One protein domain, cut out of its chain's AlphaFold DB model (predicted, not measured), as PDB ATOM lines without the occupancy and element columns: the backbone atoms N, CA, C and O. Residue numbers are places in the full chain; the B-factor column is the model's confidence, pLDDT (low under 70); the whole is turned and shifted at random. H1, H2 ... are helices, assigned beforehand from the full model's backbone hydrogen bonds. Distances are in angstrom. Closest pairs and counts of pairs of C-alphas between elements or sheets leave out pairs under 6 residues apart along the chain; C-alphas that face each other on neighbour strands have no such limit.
ATOM      1  N   THR A   6     166.611 247.116 297.918       98.06
ATOM      2  CA  THR A   6     165.968 246.601 299.132       98.06
ATOM      3  C   THR A   6     166.415 245.170 299.384       98.06
ATOM      4  O   THR A   6     166.871 244.856 300.482       98.06
ATOM      5  N   SER A   7     166.382 244.331 298.348       98.06
ATOM      6  CA  SER A   7     166.890 242.962 298.432       98.06
ATOM      7  C   SER A   7     168.387 242.926 298.758       98.06
ATOM      8  O   SER A   7     168.808 242.121 299.589       98.06
ATOM      9  N   LEU A   8     169.192 243.822 298.167       98.38
ATOM     10  CA  LEU A   8     170.615 243.943 298.505       98.38
ATOM     11  C   LEU A   8     170.814 244.245 299.997       98.38
ATOM     12  O   LEU A   8     171.584 243.549 300.653       98.38
ATOM     13  N   ALA A   9     170.101 245.232 300.542       98.44
ATOM     14  CA  ALA A   9     170.182 245.575 301.957       98.44
ATOM     15  C   ALA A   9     169.793 244.387 302.854       98.44
ATOM     16  O   ALA A   9     170.520 244.052 303.788       98.44
ATOM     17  N   THR A  10     168.696 243.686 302.549       98.56
ATOM     18  CA  THR A  10     168.284 242.492 303.307       98.56
ATOM     19  C   THR A  10     169.381 241.426 303.343       98.56
ATOM     20  O   THR A  10     169.677 240.895 304.412       98.56
ATOM     21  N   VAL A  11     170.020 241.142 302.205       98.50
ATOM     22  CA  VAL A  11     171.111 240.157 302.131       98.50
ATOM     23  C   VAL A  11     172.346 240.634 302.893       98.50
ATOM     24  O   VAL A  11     172.958 239.850 303.610       98.50
ATOM     25  N   VAL A  12     172.704 241.916 302.793       98.50
ATOM     26  CA  VAL A  12     173.856 242.475 303.516       98.50
ATOM     27  C   VAL A  12     173.692 242.310 305.026       98.50
ATOM     28  O   VAL A  12     174.640 241.880 305.677       98.50
ATOM     29  N   ARG A  13     172.494 242.548 305.581       98.44
ATOM     30  CA  ARG A  13     172.232 242.309 307.014       98.44
ATOM     31  C   ARG A  13     172.500 240.854 307.397       98.44
ATOM     32  O   ARG A  13     173.192 240.589 308.371       98.44
ATOM     33  N   GLN A  14     172.017 239.906 306.596       98.50
ATOM     34  CA  GLN A  14     172.251 238.477 306.834       98.50
ATOM     35  C   GLN A  14     173.741 238.115 306.769       98.50
ATOM     36  O   GLN A  14     174.219 237.332 307.587       98.50
ATOM     37  N   VAL A  15     174.481 238.698 305.822       98.25
ATOM     38  CA  VAL A  15     175.930 238.497 305.689       98.25
ATOM     39  C   VAL A  15     176.678 239.032 306.911       98.25
ATOM     40  O   VAL A  15     177.594 238.360 307.376       98.25
ATOM     41  N   VAL A  16     176.286 240.185 307.464       98.12
ATOM     42  CA  VAL A  16     176.895 240.726 308.694       98.12
ATOM     43  C   VAL A  16     176.760 239.744 309.855       98.12
ATOM     44  O   VAL A  16     177.769 239.426 310.481       98.12
ATOM     45  N   HIS A  17     175.560 239.205 310.096       97.56
ATOM     46  CA  HIS A  17     175.346 238.184 311.134       97.56
ATOM     47  C   HIS A  17     176.198 236.942 310.887       97.56
ATOM     48  O   HIS A  17     176.950 236.526 311.761       97.56
ATOM     49  N   ALA A  18     176.154 236.402 309.667       97.75
ATOM     50  CA  ALA A  18     176.905 235.200 309.326       97.75
ATOM     51  C   ALA A  18     178.420 235.379 309.526       97.75
ATOM     52  O   ALA A  18     179.080 234.494 310.064       97.75
ATOM     53  N   LEU A  19     178.984 236.517 309.111       96.88
ATOM     54  CA  LEU A  19     180.409 236.795 309.294       96.88
ATOM     55  C   LEU A  19     180.761 237.040 310.766       96.88
ATOM     56  O   LEU A  19     181.819 236.593 311.209       96.88
ATOM     57  N   ASN A  20     179.884 237.699 311.528       96.25
ATOM     58  CA  ASN A  20     180.078 237.884 312.963       96.25
ATOM     59  C   ASN A  20     180.088 236.537 313.706       96.25
ATOM     60  O   ASN A  20     180.980 236.301 314.515       96.25
ATOM     61  N   ASP A  21     179.174 235.626 313.372       96.12
ATOM     62  CA  ASP A  21     179.112 234.284 313.964       96.12
ATOM     63  C   ASP A  21     180.348 233.440 313.610       96.12
ATOM     64  O   ASP A  21     180.865 232.678 314.434       96.12
ATOM     65  N   VAL A  22     180.876 233.595 312.388       96.62
ATOM     66  CA  VAL A  22     182.108 232.918 311.956       96.62
ATOM     67  C   VAL A  22     183.291 233.297 312.842       96.62
ATOM     68  O   VAL A  22     184.131 232.434 313.098       96.62
ATOM     69  N   ILE A  23     183.377 234.528 313.355       95.12
ATOM     70  CA  ILE A  23     184.482 234.934 314.239       95.12
ATOM     71  C   ILE A  23     184.557 234.028 315.471       95.12
ATOM     72  O   ILE A  23     185.659 233.604 315.835       95.12
ATOM     73  N   ASP A  24     183.407 233.697 316.058       94.12
ATOM     74  CA  ASP A  24     183.307 232.877 317.267       94.12
ATOM     75  C   ASP A  24     183.400 231.375 316.957       94.12
ATOM     76  O   ASP A  24     183.972 230.610 317.736       94.12
ATOM     77  N   GLY A  25     182.890 230.949 315.796       94.50
ATOM     78  CA  GLY A  25     182.940 229.559 315.332       94.50
ATOM     79  C   GLY A  25     184.268 229.129 314.695       94.50
ATOM     80  O   GLY A  25     184.473 227.940 314.439       94.50
ATOM     81  N   THR A  26     185.179 230.064 314.415       95.88
ATOM     82  CA  THR A  26     186.442 229.774 313.722       95.88
ATOM     83  C   THR A  26     187.450 229.080 314.638       95.88
ATOM     84  O   THR A  26     187.785 229.556 315.724       95.88
ATOM     85  N   TYR A  27     188.027 227.977 314.156       96.25
ATOM     86  CA  TYR A  27     189.240 227.413 314.742       96.25
ATOM     87  C   TYR A  27     190.464 228.226 314.305       96.25
ATOM     88  O   TYR A  27     190.813 228.266 313.125       96.25
ATOM     89  N   TYR A  28     191.141 228.844 315.272       96.25
ATOM     90  CA  TYR A  28     192.358 229.613 315.034       96.25
ATOM     91  C   TYR A  28     193.593 228.774 315.386       96.25
ATOM     92  O   TYR A  28     193.818 228.501 316.565       96.25
ATOM     93  N   PRO A  29     194.441 228.403 314.408       94.50
ATOM     94  CA  PRO A  29     195.663 227.643 314.683       94.50
ATOM     95  C   PRO A  29     196.737 228.479 315.398       94.50
ATOM     96  O   PRO A  29     197.655 227.929 316.000       94.50
ATOM     97  N   LEU A  30     196.639 229.811 315.325       97.12
ATOM     98  CA  LEU A  30     197.557 230.751 315.963       97.12
ATOM     99  C   LEU A  30     196.800 231.610 316.976       97.12
ATOM    100  O   LEU A  30     195.906 232.369 316.600       97.12
ATOM    101  N   GLU A  31     197.227 231.579 318.238       95.81
ATOM    102  CA  GLU A  31     196.582 232.343 319.316       95.81
ATOM    103  C   GLU A  31     196.593 233.854 319.044       95.81
ATOM    104  O   GLU A  31     195.618 234.555 319.297       95.81
ATOM    105  N   LYS A  32     197.665 234.366 318.425       95.38
ATOM    106  CA  LYS A  32     197.746 235.778 318.023       95.38
ATOM    107  C   LYS A  32     196.623 236.170 317.051       95.38
ATOM    108  O   LYS A  32     196.097 237.273 317.161       95.38
ATOM    109  N   ALA A  33     196.254 235.282 316.125       93.75
ATOM    110  CA  ALA A  33     195.169 235.533 315.177       93.75
ATOM    111  C   ALA A  33     193.808 235.534 315.886       93.75
ATOM    112  O   ALA A  33     193.016 236.447 315.673       93.75
ATOM    113  N   LYS A  34     193.584 234.578 316.799       95.88
ATOM    114  CA  LYS A  34     192.378 234.523 317.637       95.88
ATOM    115  C   LYS A  34     192.191 235.805 318.443       95.88
ATOM    116  O   LYS A  34     191.141 236.431 318.380       95.88
ATOM    117  N   MET A  35     193.235 236.214 319.161       94.62
ATOM    118  CA  MET A  35     193.216 237.424 319.977       94.62
ATOM    119  C   MET A  35     192.957 238.674 319.136       94.62
ATOM    120  O   MET A  35     192.224 239.550 319.576       94.62
ATOM    121  N   SER A  36     193.532 238.758 317.933       92.81
ATOM    122  CA  SER A  36     193.279 239.874 317.016       92.81
ATOM    123  C   SER A  36     191.817 239.911 316.561       92.81
ATOM    124  O   SER A  36     191.173 240.951 316.662       92.81
ATOM    125  N   ASN A  37     191.274 238.778 316.106       92.25
ATOM    126  CA  ASN A  37     189.903 238.713 315.603       92.25
ATOM    127  C   ASN A  37     188.866 238.958 316.700       92.25
ATOM    128  O   ASN A  37     187.914 239.689 316.470       92.25
ATOM    129  N   LEU A  38     189.046 238.404 317.900       93.44
ATOM    130  CA  LEU A  38     188.090 238.603 318.995       93.44
ATOM    131  C   LEU A  38     188.088 240.040 319.532       93.44
ATOM    132  O   LEU A  38     187.069 240.490 320.051       93.44
ATOM    133  N   LYS A  39     189.210 240.759 319.413       92.69
ATOM    134  CA  LYS A  39     189.330 242.143 319.882       92.69
ATOM    135  C   LYS A  39     188.677 243.158 318.958       92.69
ATOM    136  O   LYS A  39     187.983 244.038 319.453       92.69
ATOM    137  N   SER A  40     188.923 243.053 317.653       89.75
ATOM    138  CA  SER A  40     188.465 244.053 316.675       89.75
ATOM    139  C   SER A  40     187.253 243.587 315.864       89.75
ATOM    140  O   SER A  40     186.534 244.409 315.321       89.75
ATOM    141  N   ARG A  41     187.008 242.272 315.810       94.00
ATOM    142  CA  ARG A  41     185.909 241.622 315.079       94.00
ATOM    143  C   ARG A  41     185.715 242.121 313.632       94.00
ATOM    144  O   ARG A  41     184.583 242.410 313.250       94.00
ATOM    145  N   PRO A  42     186.782 242.201 312.812       93.31
ATOM    146  CA  PRO A  42     186.696 242.819 311.494       93.31
ATOM    147  C   PRO A  42     185.875 241.978 310.513       93.31
ATOM    148  O   PRO A  42     186.002 240.749 310.488       93.31
ATOM    149  N   LEU A  43     185.087 242.637 309.656       93.94
ATOM    150  CA  LEU A  43     184.262 241.977 308.636       93.94
ATOM    151  C   LEU A  43     184.657 242.419 307.222       93.94
ATOM    152  O   LEU A  43     184.774 243.603 306.922       93.94
ATOM    153  N   GLY A  44     184.800 241.451 306.316       92.88
ATOM    154  CA  GLY A  44     185.056 241.701 304.896       92.88
ATOM    155  C   GLY A  44     183.851 241.342 304.033       92.88
ATOM    156  O   GLY A  44     183.559 240.161 303.860       92.88
ATOM    157  N   ILE A  45     183.185 242.341 303.445       95.25
ATOM    158  CA  ILE A  45     182.064 242.137 302.512       95.25
ATOM    159  C   ILE A  45     182.496 242.546 301.103       95.25
ATOM    160  O   ILE A  45     182.793 243.709 300.837       95.25
ATOM    161  N   GLY A  46     182.523 241.569 300.198       93.88
ATOM    162  CA  GLY A  46     182.811 241.764 298.779       93.88
ATOM    163  C   GLY A  46     181.591 241.517 297.896       93.88
ATOM    164  O   GLY A  46     180.540 241.073 298.356       93.88
ATOM    165  N   VAL A  47     181.752 241.770 296.599       96.69
ATOM    166  CA  VAL A  47     180.738 241.479 295.579       96.69
ATOM    167  C   VAL A  47     181.349 240.704 294.421       96.69
ATOM    168  O   VAL A  47     182.545 240.789 294.150       96.69
ATOM    169  N   GLN A  48     180.502 239.979 293.700       97.12
ATOM    170  CA  GLN A  48     180.850 239.302 292.456       97.12
ATOM    171  C   GLN A  48     179.748 239.523 291.415       97.12
ATOM    172  O   GLN A  48     178.629 239.905 291.752       97.12
ATOM    173  N   GLY A  49     180.055 239.275 290.139       96.81
ATOM    174  CA  GLY A  49     179.064 239.365 289.062       96.81
ATOM    175  C   GLY A  49     178.778 240.780 288.550       96.81
ATOM    176  O   GLY A  49     177.775 240.977 287.871       96.81
ATOM    177  N   TRP A  50     179.656 241.755 288.816       97.12
ATOM    178  CA  TRP A  50     179.505 243.137 288.339       97.12
ATOM    179  C   TRP A  50     179.351 243.230 286.811       97.12
ATOM    180  O   TRP A  50     178.361 243.763 286.318       97.12
ATOM    181  N   ALA A  51     180.262 242.620 286.048       97.00
ATOM    182  CA  ALA A  51     180.178 242.613 284.584       97.00
ATOM    183  C   ALA A  51     178.892 241.932 284.076       97.00
ATOM    184  O   ALA A  51     178.257 242.406 283.135       97.00
ATOM    185  N   THR A  52     178.468 240.844 284.728       97.62
ATOM    186  CA  THR A  52     177.219 240.142 284.396       97.62
ATOM    187  C   THR A  52     175.991 241.008 284.663       97.62
ATOM    188  O   THR A  52     175.046 240.986 283.876       97.62
ATOM    189  N   LEU A  53     175.988 241.772 285.757       97.06
ATOM    190  CA  LEU A  53     174.920 242.713 286.069       97.06
ATOM    191  C   LEU A  53     174.816 243.797 284.993       97.06
ATOM    192  O   LEU A  53     173.729 244.022 284.466       97.06
ATOM    193  N   LEU A  54     175.937 244.424 284.634       97.31
ATOM    194  CA  LEU A  54     175.961 245.460 283.602       97.31
ATOM    195  C   LEU A  54     175.463 244.934 282.254       97.31
ATOM    196  O   LEU A  54     174.638 245.583 281.615       97.31
ATOM    197  N   PHE A  55     175.868 243.719 281.877       96.69
ATOM    198  CA  PHE A  55     175.356 243.057 280.679       96.69
ATOM    199  C   PHE A  55     173.829 242.877 280.724       96.69
ATOM    200  O   PHE A  55     173.140 243.218 279.765       96.69
ATOM    201  N   LYS A  56     173.271 242.413 281.853       96.81
ATOM    202  CA  LYS A  56     171.812 242.255 282.032       96.81
ATOM    203  C   LYS A  56     171.048 243.579 281.989       96.81
ATOM    204  O   LYS A  56     169.886 243.599 281.586       96.81
ATOM    205  N   LEU A  57     171.680 244.665 282.421       96.06
ATOM    206  CA  LEU A  57     171.112 246.012 282.395       96.06
ATOM    207  C   LEU A  57     171.386 246.753 281.077       96.06
ATOM    208  O   LEU A  57     170.908 247.873 280.915       96.06
ATOM    209  N   ASN A  58     172.110 246.128 280.141       96.31
ATOM    210  CA  ASN A  58     172.564 246.731 278.890       96.31
ATOM    211  C   ASN A  58     173.335 248.049 279.110       96.31
ATOM    212  O   ASN A  58     173.109 249.045 278.422       96.31
ATOM    213  N   LEU A  59     174.226 248.056 280.105       97.00
ATOM    214  CA  LEU A  59     175.072 249.195 280.451       97.00
ATOM    215  C   LEU A  59     176.521 248.942 280.003       97.00
ATOM    216  O   LEU A  59     177.101 247.927 280.400       97.00
ATOM    217  N   PRO A  60     177.139 249.851 279.224       97.50
ATOM    218  CA  PRO A  60     178.579 249.824 278.989       97.50
ATOM    219  C   PRO A  60     179.349 249.959 280.304       97.50
ATOM    220  O   PRO A  60     178.932 250.691 281.206       97.50
ATOM    221  N   TYR A  61     180.480 249.264 280.409       96.50
ATOM    222  CA  TYR A  61     181.253 249.176 281.651       96.50
ATOM    223  C   TYR A  61     181.767 250.535 282.142       96.50
ATOM    224  O   TYR A  61     181.805 250.796 283.341       96.50
ATOM    225  N   ASP A  62     182.140 251.397 281.205       96.38
ATOM    226  CA  ASP A  62     182.697 252.735 281.392       96.38
ATOM    227  C   ASP A  62     181.643 253.854 281.324       96.38
ATOM    228  O   ASP A  62     181.988 255.034 281.355       96.38
ATOM    229  N   SER A  63     180.354 253.507 281.248       98.00
ATOM    230  CA  SER A  63     179.277 254.499 281.213       98.00
ATOM    231  C   SER A  63     179.097 255.218 282.553       98.00
ATOM    232  O   SER A  63     179.288 254.643 283.630       98.00
ATOM    233  N   GLU A  64     178.636 256.471 282.502       98.06
ATOM    234  CA  GLU A  64     178.287 257.240 283.703       98.06
ATOM    235  C   GLU A  64     177.217 256.526 284.539       98.06
ATOM    236  O   GLU A  64     177.297 256.507 285.766       98.06
ATOM    237  N   GLN A  65     176.257 255.866 283.885       97.12
ATOM    238  CA  GLN A  65     175.214 255.084 284.544       97.12
ATOM    239  C   GLN A  65     175.786 253.875 285.297       97.12
ATOM    240  O   GLN A  65     175.347 253.595 286.412       97.12
ATOM    241  N   ALA A  66     176.765 253.165 284.723       97.50
ATOM    242  CA  ALA A  66     177.442 252.065 285.408       97.50
ATOM    243  C   ALA A  66     178.252 252.573 286.609       97.50
ATOM    244  O   ALA A  66     178.192 251.984 287.689       97.50
ATOM    245  N   MET A  67     178.956 253.698 286.460       97.56
ATOM    246  CA  MET A  67     179.688 254.322 287.563       97.56
ATOM    247  C   MET A  67     178.750 254.754 288.701       97.56
ATOM    248  O   MET A  67     179.067 254.549 289.874       97.56
ATOM    249  N   GLU A  68     177.596 255.332 288.376       97.69
ATOM    250  CA  GLU A  68     176.607 255.754 289.366       97.69
ATOM    251  C   GLU A  68     175.953 254.558 290.068       97.69
ATOM    252  O   GLU A  68     175.888 254.521 291.297       97.69
ATOM    253  N   LEU A  69     175.575 253.519 289.318       97.25
ATOM    254  CA  LEU A  69     175.065 252.275 289.894       97.25
ATOM    255  C   LEU A  69     176.085 251.636 290.847       97.25
ATOM    256  O   LEU A  69     175.718 251.184 291.930       97.25
ATOM    257  N   ASN A  70     177.369 251.641 290.482       97.25
ATOM    258  CA  ASN A  70     178.436 251.143 291.344       97.25
ATOM    259  C   ASN A  70     178.477 251.906 292.678       97.25
ATOM    260  O   ASN A  70     178.484 251.285 293.741       97.25
ATOM    261  N   LYS A  71     178.441 253.245 292.641       97.38
ATOM    262  CA  LYS A  71     178.404 254.072 293.860       97.38
ATOM    263  C   LYS A  71     177.199 253.730 294.730       97.38
ATOM    264  O   LYS A  71     177.363 253.549 295.931       97.38
ATOM    265  N   GLN A  72     176.016 253.598 294.135       97.50
ATOM    266  CA  GLN A  72     174.788 253.290 294.869       97.50
ATOM    267  C   GLN A  72     174.827 251.896 295.505       97.50
ATOM    268  O   GLN A  72     174.432 251.742 296.660       97.50
ATOM    269  N   ILE A  73     175.346 250.889 294.794       97.69
ATOM    270  CA  ILE A  73     175.488 249.524 295.320       97.69
ATOM    271  C   ILE A  73     176.428 249.520 296.524       97.69
ATOM    272  O   ILE A  73     176.053 249.041 297.592       97.69
ATOM    273  N   PHE A  74     177.625 250.093 296.380       97.19
ATOM    274  CA  PHE A  74     178.602 250.108 297.466       97.19
ATOM    275  C   PHE A  74     178.167 250.996 298.636       97.19
ATOM    276  O   PHE A  74     178.383 250.615 299.782       97.19
ATOM    277  N   ALA A  75     177.487 252.117 298.382       96.31
ATOM    278  CA  ALA A  75     176.882 252.932 299.434       96.31
ATOM    279  C   ALA A  75     175.801 252.157 300.201       96.31
ATOM    280  O   ALA A  75     175.763 252.225 301.428       96.31
ATOM    281  N   THR A  76     174.968 251.382 299.500       97.56
ATOM    282  CA  THR A  76     173.944 250.529 300.125       97.56
ATOM    283  C   THR A  76     174.585 249.460 301.004       97.56
ATOM    284  O   THR A  76     174.229 249.347 302.173       97.56
ATOM    285  N   ILE A  77     175.573 248.725 300.478       97.62
ATOM    286  CA  ILE A  77     176.303 247.700 301.239       97.62
ATOM    287  C   ILE A  77     176.932 248.318 302.485       97.62
ATOM    288  O   ILE A  77     176.737 247.811 303.585       97.62
ATOM    289  N   TYR A  78     177.647 249.428 302.314       94.75
ATOM    290  CA  TYR A  78     178.337 250.102 303.401       94.75
ATOM    291  C   TYR A  78     177.372 250.568 304.493       94.75
ATOM    292  O   TYR A  78     177.524 250.219 305.661       94.75
ATOM    293  N   TYR A  79     176.345 251.327 304.115       95.19
ATOM    294  CA  TYR A  79     175.388 251.860 305.073       95.19
ATOM    295  C   TYR A  79     174.646 250.743 305.808       95.19
ATOM    296  O   TYR A  79     174.542 250.780 307.029       95.19
ATOM    297  N   THR A  80     174.168 249.728 305.085       97.31
ATOM    298  CA  THR A  80     173.432 248.622 305.703       97.31
ATOM    299  C   THR A  80     174.311 247.771 306.610       97.31
ATOM    300  O   THR A  80     173.858 247.376 307.680       97.31
ATOM    301  N   ALA A  81     175.558 247.502 306.224       96.62
ATOM    302  CA  ALA A  81     176.462 246.734 307.068       96.62
ATOM    303  C   ALA A  81     176.837 247.495 308.349       96.62
ATOM    304  O   ALA A  81     176.884 246.902 309.423       96.62
ATOM    305  N   TRP A  82     177.038 248.811 308.245       91.75
ATOM    306  CA  TRP A  82     177.266 249.674 309.400       91.75
ATOM    307  C   TRP A  82     176.063 249.703 310.348       91.75
ATOM    308  O   TRP A  82     176.216 249.522 311.552       91.75
ATOM    309  N   ASP A  83     174.869 249.924 309.799       95.38
ATOM    310  CA  ASP A  83     173.616 249.958 310.551       95.38
ATOM    311  C   ASP A  83     173.365 248.633 311.285       95.38
ATOM    312  O   ASP A  83     173.079 248.622 312.478       95.38
ATOM    313  N   GLU A  84     173.569 247.498 310.610       97.00
ATOM    314  CA  GLU A  84     173.416 246.189 311.246       97.00
ATOM    315  C   GLU A  84     174.485 245.920 312.310       97.00
ATOM    316  O   GLU A  84     174.177 245.382 313.371       97.00
ATOM    317  N   SER A  85     175.731 246.340 312.072       94.75
ATOM    318  CA  SER A  85     176.786 246.256 313.082       94.75
ATOM    319  C   SER A  85     176.445 247.068 314.333       94.75
ATOM    320  O   SER A  85     176.758 246.629 315.440       94.75
ATOM    321  N   ALA A  86     175.815 248.237 314.180       92.38
ATOM    322  CA  ALA A  86     175.355 249.041 315.306       92.38
ATOM    323  C   ALA A  86     174.227 248.334 316.075       92.38
ATOM    324  O   ALA A  86     174.292 248.263 317.299       92.38
ATOM    325  N   ASN A  87     173.263 247.724 315.375       95.75
ATOM    326  CA  ASN A  87     172.188 246.940 316.002       95.75
ATOM    327  C   ASN A  87     172.732 245.758 316.825       95.75
ATOM    328  O   ASN A  87     172.250 245.486 317.925       95.75
ATOM    329  N   ILE A  88     173.758 245.061 316.318       95.69
ATOM    330  CA  ILE A  88     174.442 243.992 317.063       95.69
ATOM    331  C   ILE A  88     175.116 244.571 318.311       95.69
ATOM    332  O   ILE A  88     174.954 244.021 319.397       95.69
ATOM    333  N   ALA A  89     175.819 245.699 318.185       93.44
ATOM    334  CA  ALA A  89     176.490 246.337 319.315       93.44
ATOM    335  C   ALA A  89     175.516 246.852 320.391       93.44
ATOM    336  O   ALA A  89     175.834 246.786 321.575       93.44
ATOM    337  N   GLU A  90     174.326 247.329 320.013       92.75
ATOM    338  CA  GLU A  90     173.278 247.709 320.971       92.75
ATOM    339  C   GLU A  90     172.771 246.511 321.782       92.75
ATOM    340  O   GLU A  90     172.469 246.645 322.969       92.75
ATOM    341  N   LYS A  91     172.681 245.338 321.151       94.50
ATOM    342  CA  LYS A  91     172.155 244.120 321.770       94.50
ATOM    343  C   LYS A  91     173.206 243.370 322.593       94.50
ATOM    344  O   LYS A  91     172.930 242.978 323.724       94.50
ATOM    345  N   ASP A  92     174.381 243.155 322.013       93.31
ATOM    346  CA  ASP A  92     175.412 242.246 322.528       93.31
ATOM    347  C   ASP A  92     176.633 243.006 323.100       93.31
ATOM    348  O   ASP A  92     177.512 242.407 323.720       93.31
ATOM    349  N   GLY A  93     176.660 244.336 322.956       91.56
ATOM    350  CA  GLY A  93     177.768 245.210 323.339       91.56
ATOM    351  C   GLY A  93     178.763 245.452 322.192       91.56
ATOM    352  O   GLY A  93     178.874 244.640 321.271       91.56
ATOM    353  N   PRO A  94     179.511 246.573 322.213       91.31
ATOM    354  CA  PRO A  94     180.541 246.843 321.216       91.31
ATOM    355  C   PRO A  94     181.729 245.877 321.358       91.31
ATOM    356  O   PRO A  94     181.968 245.300 322.421       91.31
ATOM    357  N   TYR A  95     182.523 245.738 320.292       89.12
ATOM    358  CA  TYR A  95     183.760 244.957 320.345       89.12
ATOM    359  C   TYR A  95     184.780 245.583 321.324       89.12
ATOM    360  O   TYR A  95     184.772 246.802 321.522       89.12
ATOM    361  N   PRO A  96     185.687 244.787 321.928       89.81
ATOM    362  CA  PRO A  96     186.573 245.252 323.001       89.81
ATOM    363  C   PRO A  96     187.389 246.520 322.704       89.81
ATOM    364  O   PRO A  96     187.519 247.379 323.573       89.81
ATOM    365  N   ASP A  97     187.922 246.661 321.489       87.81
ATOM    366  CA  ASP A  97     188.770 247.804 321.116       87.81
ATOM    367  C   ASP A  97     187.971 249.044 320.649       87.81
ATOM    368  O   ASP A  97     188.565 250.048 320.246       87.81
ATOM    369  N   PHE A  98     186.633 249.024 320.712       85.44
ATOM    370  CA  PHE A  98     185.787 250.111 320.204       85.44
ATOM    371  C   PHE A  98     186.045 251.451 320.906       85.44
ATOM    372  O   PHE A  98     186.192 252.468 320.230       85.44
ATOM    373  N   ALA A  99     186.188 251.449 322.235       82.31
ATOM    374  CA  ALA A  99     186.421 252.648 323.054       82.31
ATOM    375  C   ALA A  99     187.816 253.284 322.875       82.31
ATOM    376  O   ALA A  99     188.158 254.250 323.535       82.31
ATOM    377  N   ASN A 100     188.677 252.709 322.032       80.56
ATOM    378  CA  ASN A 100     189.943 253.335 321.636       80.56
ATOM    379  C   ASN A 100     190.004 253.553 320.118       80.56
ATOM    380  O   ASN A 100     191.063 253.858 319.565       80.56
ATOM    381  N   SER A 101     188.880 253.357 319.428       79.88
ATOM    382  CA  SER A 101     188.795 253.473 317.982       79.88
ATOM    383  C   SER A 101     188.410 254.897 317.561       79.88
ATOM    384  O   SER A 101     187.735 255.616 318.303       79.88
ATOM    385  N   PRO A 102     188.748 255.314 316.328       76.19
ATOM    386  CA  PRO A 102     188.225 256.557 315.756       76.19
ATOM    387  C   PRO A 102     186.685 256.632 315.741       76.19
ATOM    388  O   PRO A 102     186.125 257.728 315.691       76.19
ATOM    389  N   LEU A 103     186.005 255.480 315.806       74.56
ATOM    390  CA  LEU A 103     184.552 255.364 315.715       74.56
ATOM    391  C   LEU A 103     183.841 255.871 316.974       74.56
ATOM    392  O   LEU A 103     182.749 256.425 316.860       74.56
ATOM    393  N   GLU A 104     184.472 255.759 318.147       74.25
ATOM    394  CA  GLU A 104     183.938 256.310 319.401       74.25
ATOM    395  C   GLU A 104     183.754 257.835 319.306       74.25
ATOM    396  O   GLU A 104     182.765 258.389 319.779       74.25
ATOM    397  N   ASN A 105     184.661 258.515 318.596       68.81
ATOM    398  CA  ASN A 105     184.630 259.965 318.392       68.81
ATOM    399  C   ASN A 105     183.738 260.398 317.213       68.81
ATOM    400  O   ASN A 105     183.820 261.536 316.747       68.81
ATOM    401  N   GLY A 106     182.903 259.495 316.686       64.31
ATOM    402  CA  GLY A 106     181.978 259.786 315.590       64.31
ATOM    403  C   GLY A 106     182.647 259.966 314.223       64.31
ATOM    404  O   GLY A 106     181.986 260.403 313.275       64.31
TER     405      GLY A 106
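What this domain is: This is residues 6 to 106 of the 112 residues of the protein "RIBORED_LARGE domain-containing protein" of viral metagenome (UniProt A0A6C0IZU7). Two long helices, H4 and H1, cross at a slant; H2 lies near the last residues of H1 and H3 near the first residues of H4, with residues 41 to 49 strung between H2 and H3. The 101 printed residues hold four named helices, H1 to H4 in chain order, and no named strand: all helix. The whole is loose, with a radius of gyration of the C-alphas of 16.9 A and spans of 48 by 33 by 22 A.

Where its parts are: Find C-alpha 64 at (178.287, 257.240, 283.703), where H4, residues 64 to 92, begins; it runs 41.7 A to C-alpha 92 at (175.412, 242.246, 322.528). H1, residues 6 to 25, runs 29.0 A from (165.968, 246.601, 299.132). H2 is residues 31 to 40, 14.5 A; H3 is residues 50 to 57, 10.7 A.

How they stand to each other: Residues 76 to 85 of H4 touch residues 8 to 16 of H1, closest at C-alphas 80 and 9, 5.8 A, a steep tilt of 48 degrees, the same way. H1 and H2, a helical hairpin, only just touch, with 3 pairs of C-alphas within 8 A, closest 23 and 37, 6.7 A. H3 is close to H4 but not clearly touching: C-alphas 54 and 66 are closest, 7.0 A. O i to N i+4 pairs are all within hydrogen-bond range in H2, H3 and H4, and 15 of 16 in H1.

The domain as a whole: The farthest C-alphas, 31 and 58, stand 49.2 A apart. The printed part has no cut, and no link between helices is long. Residues 93 to 106 hold no named element; 105 and 106 have pLDDT under 70.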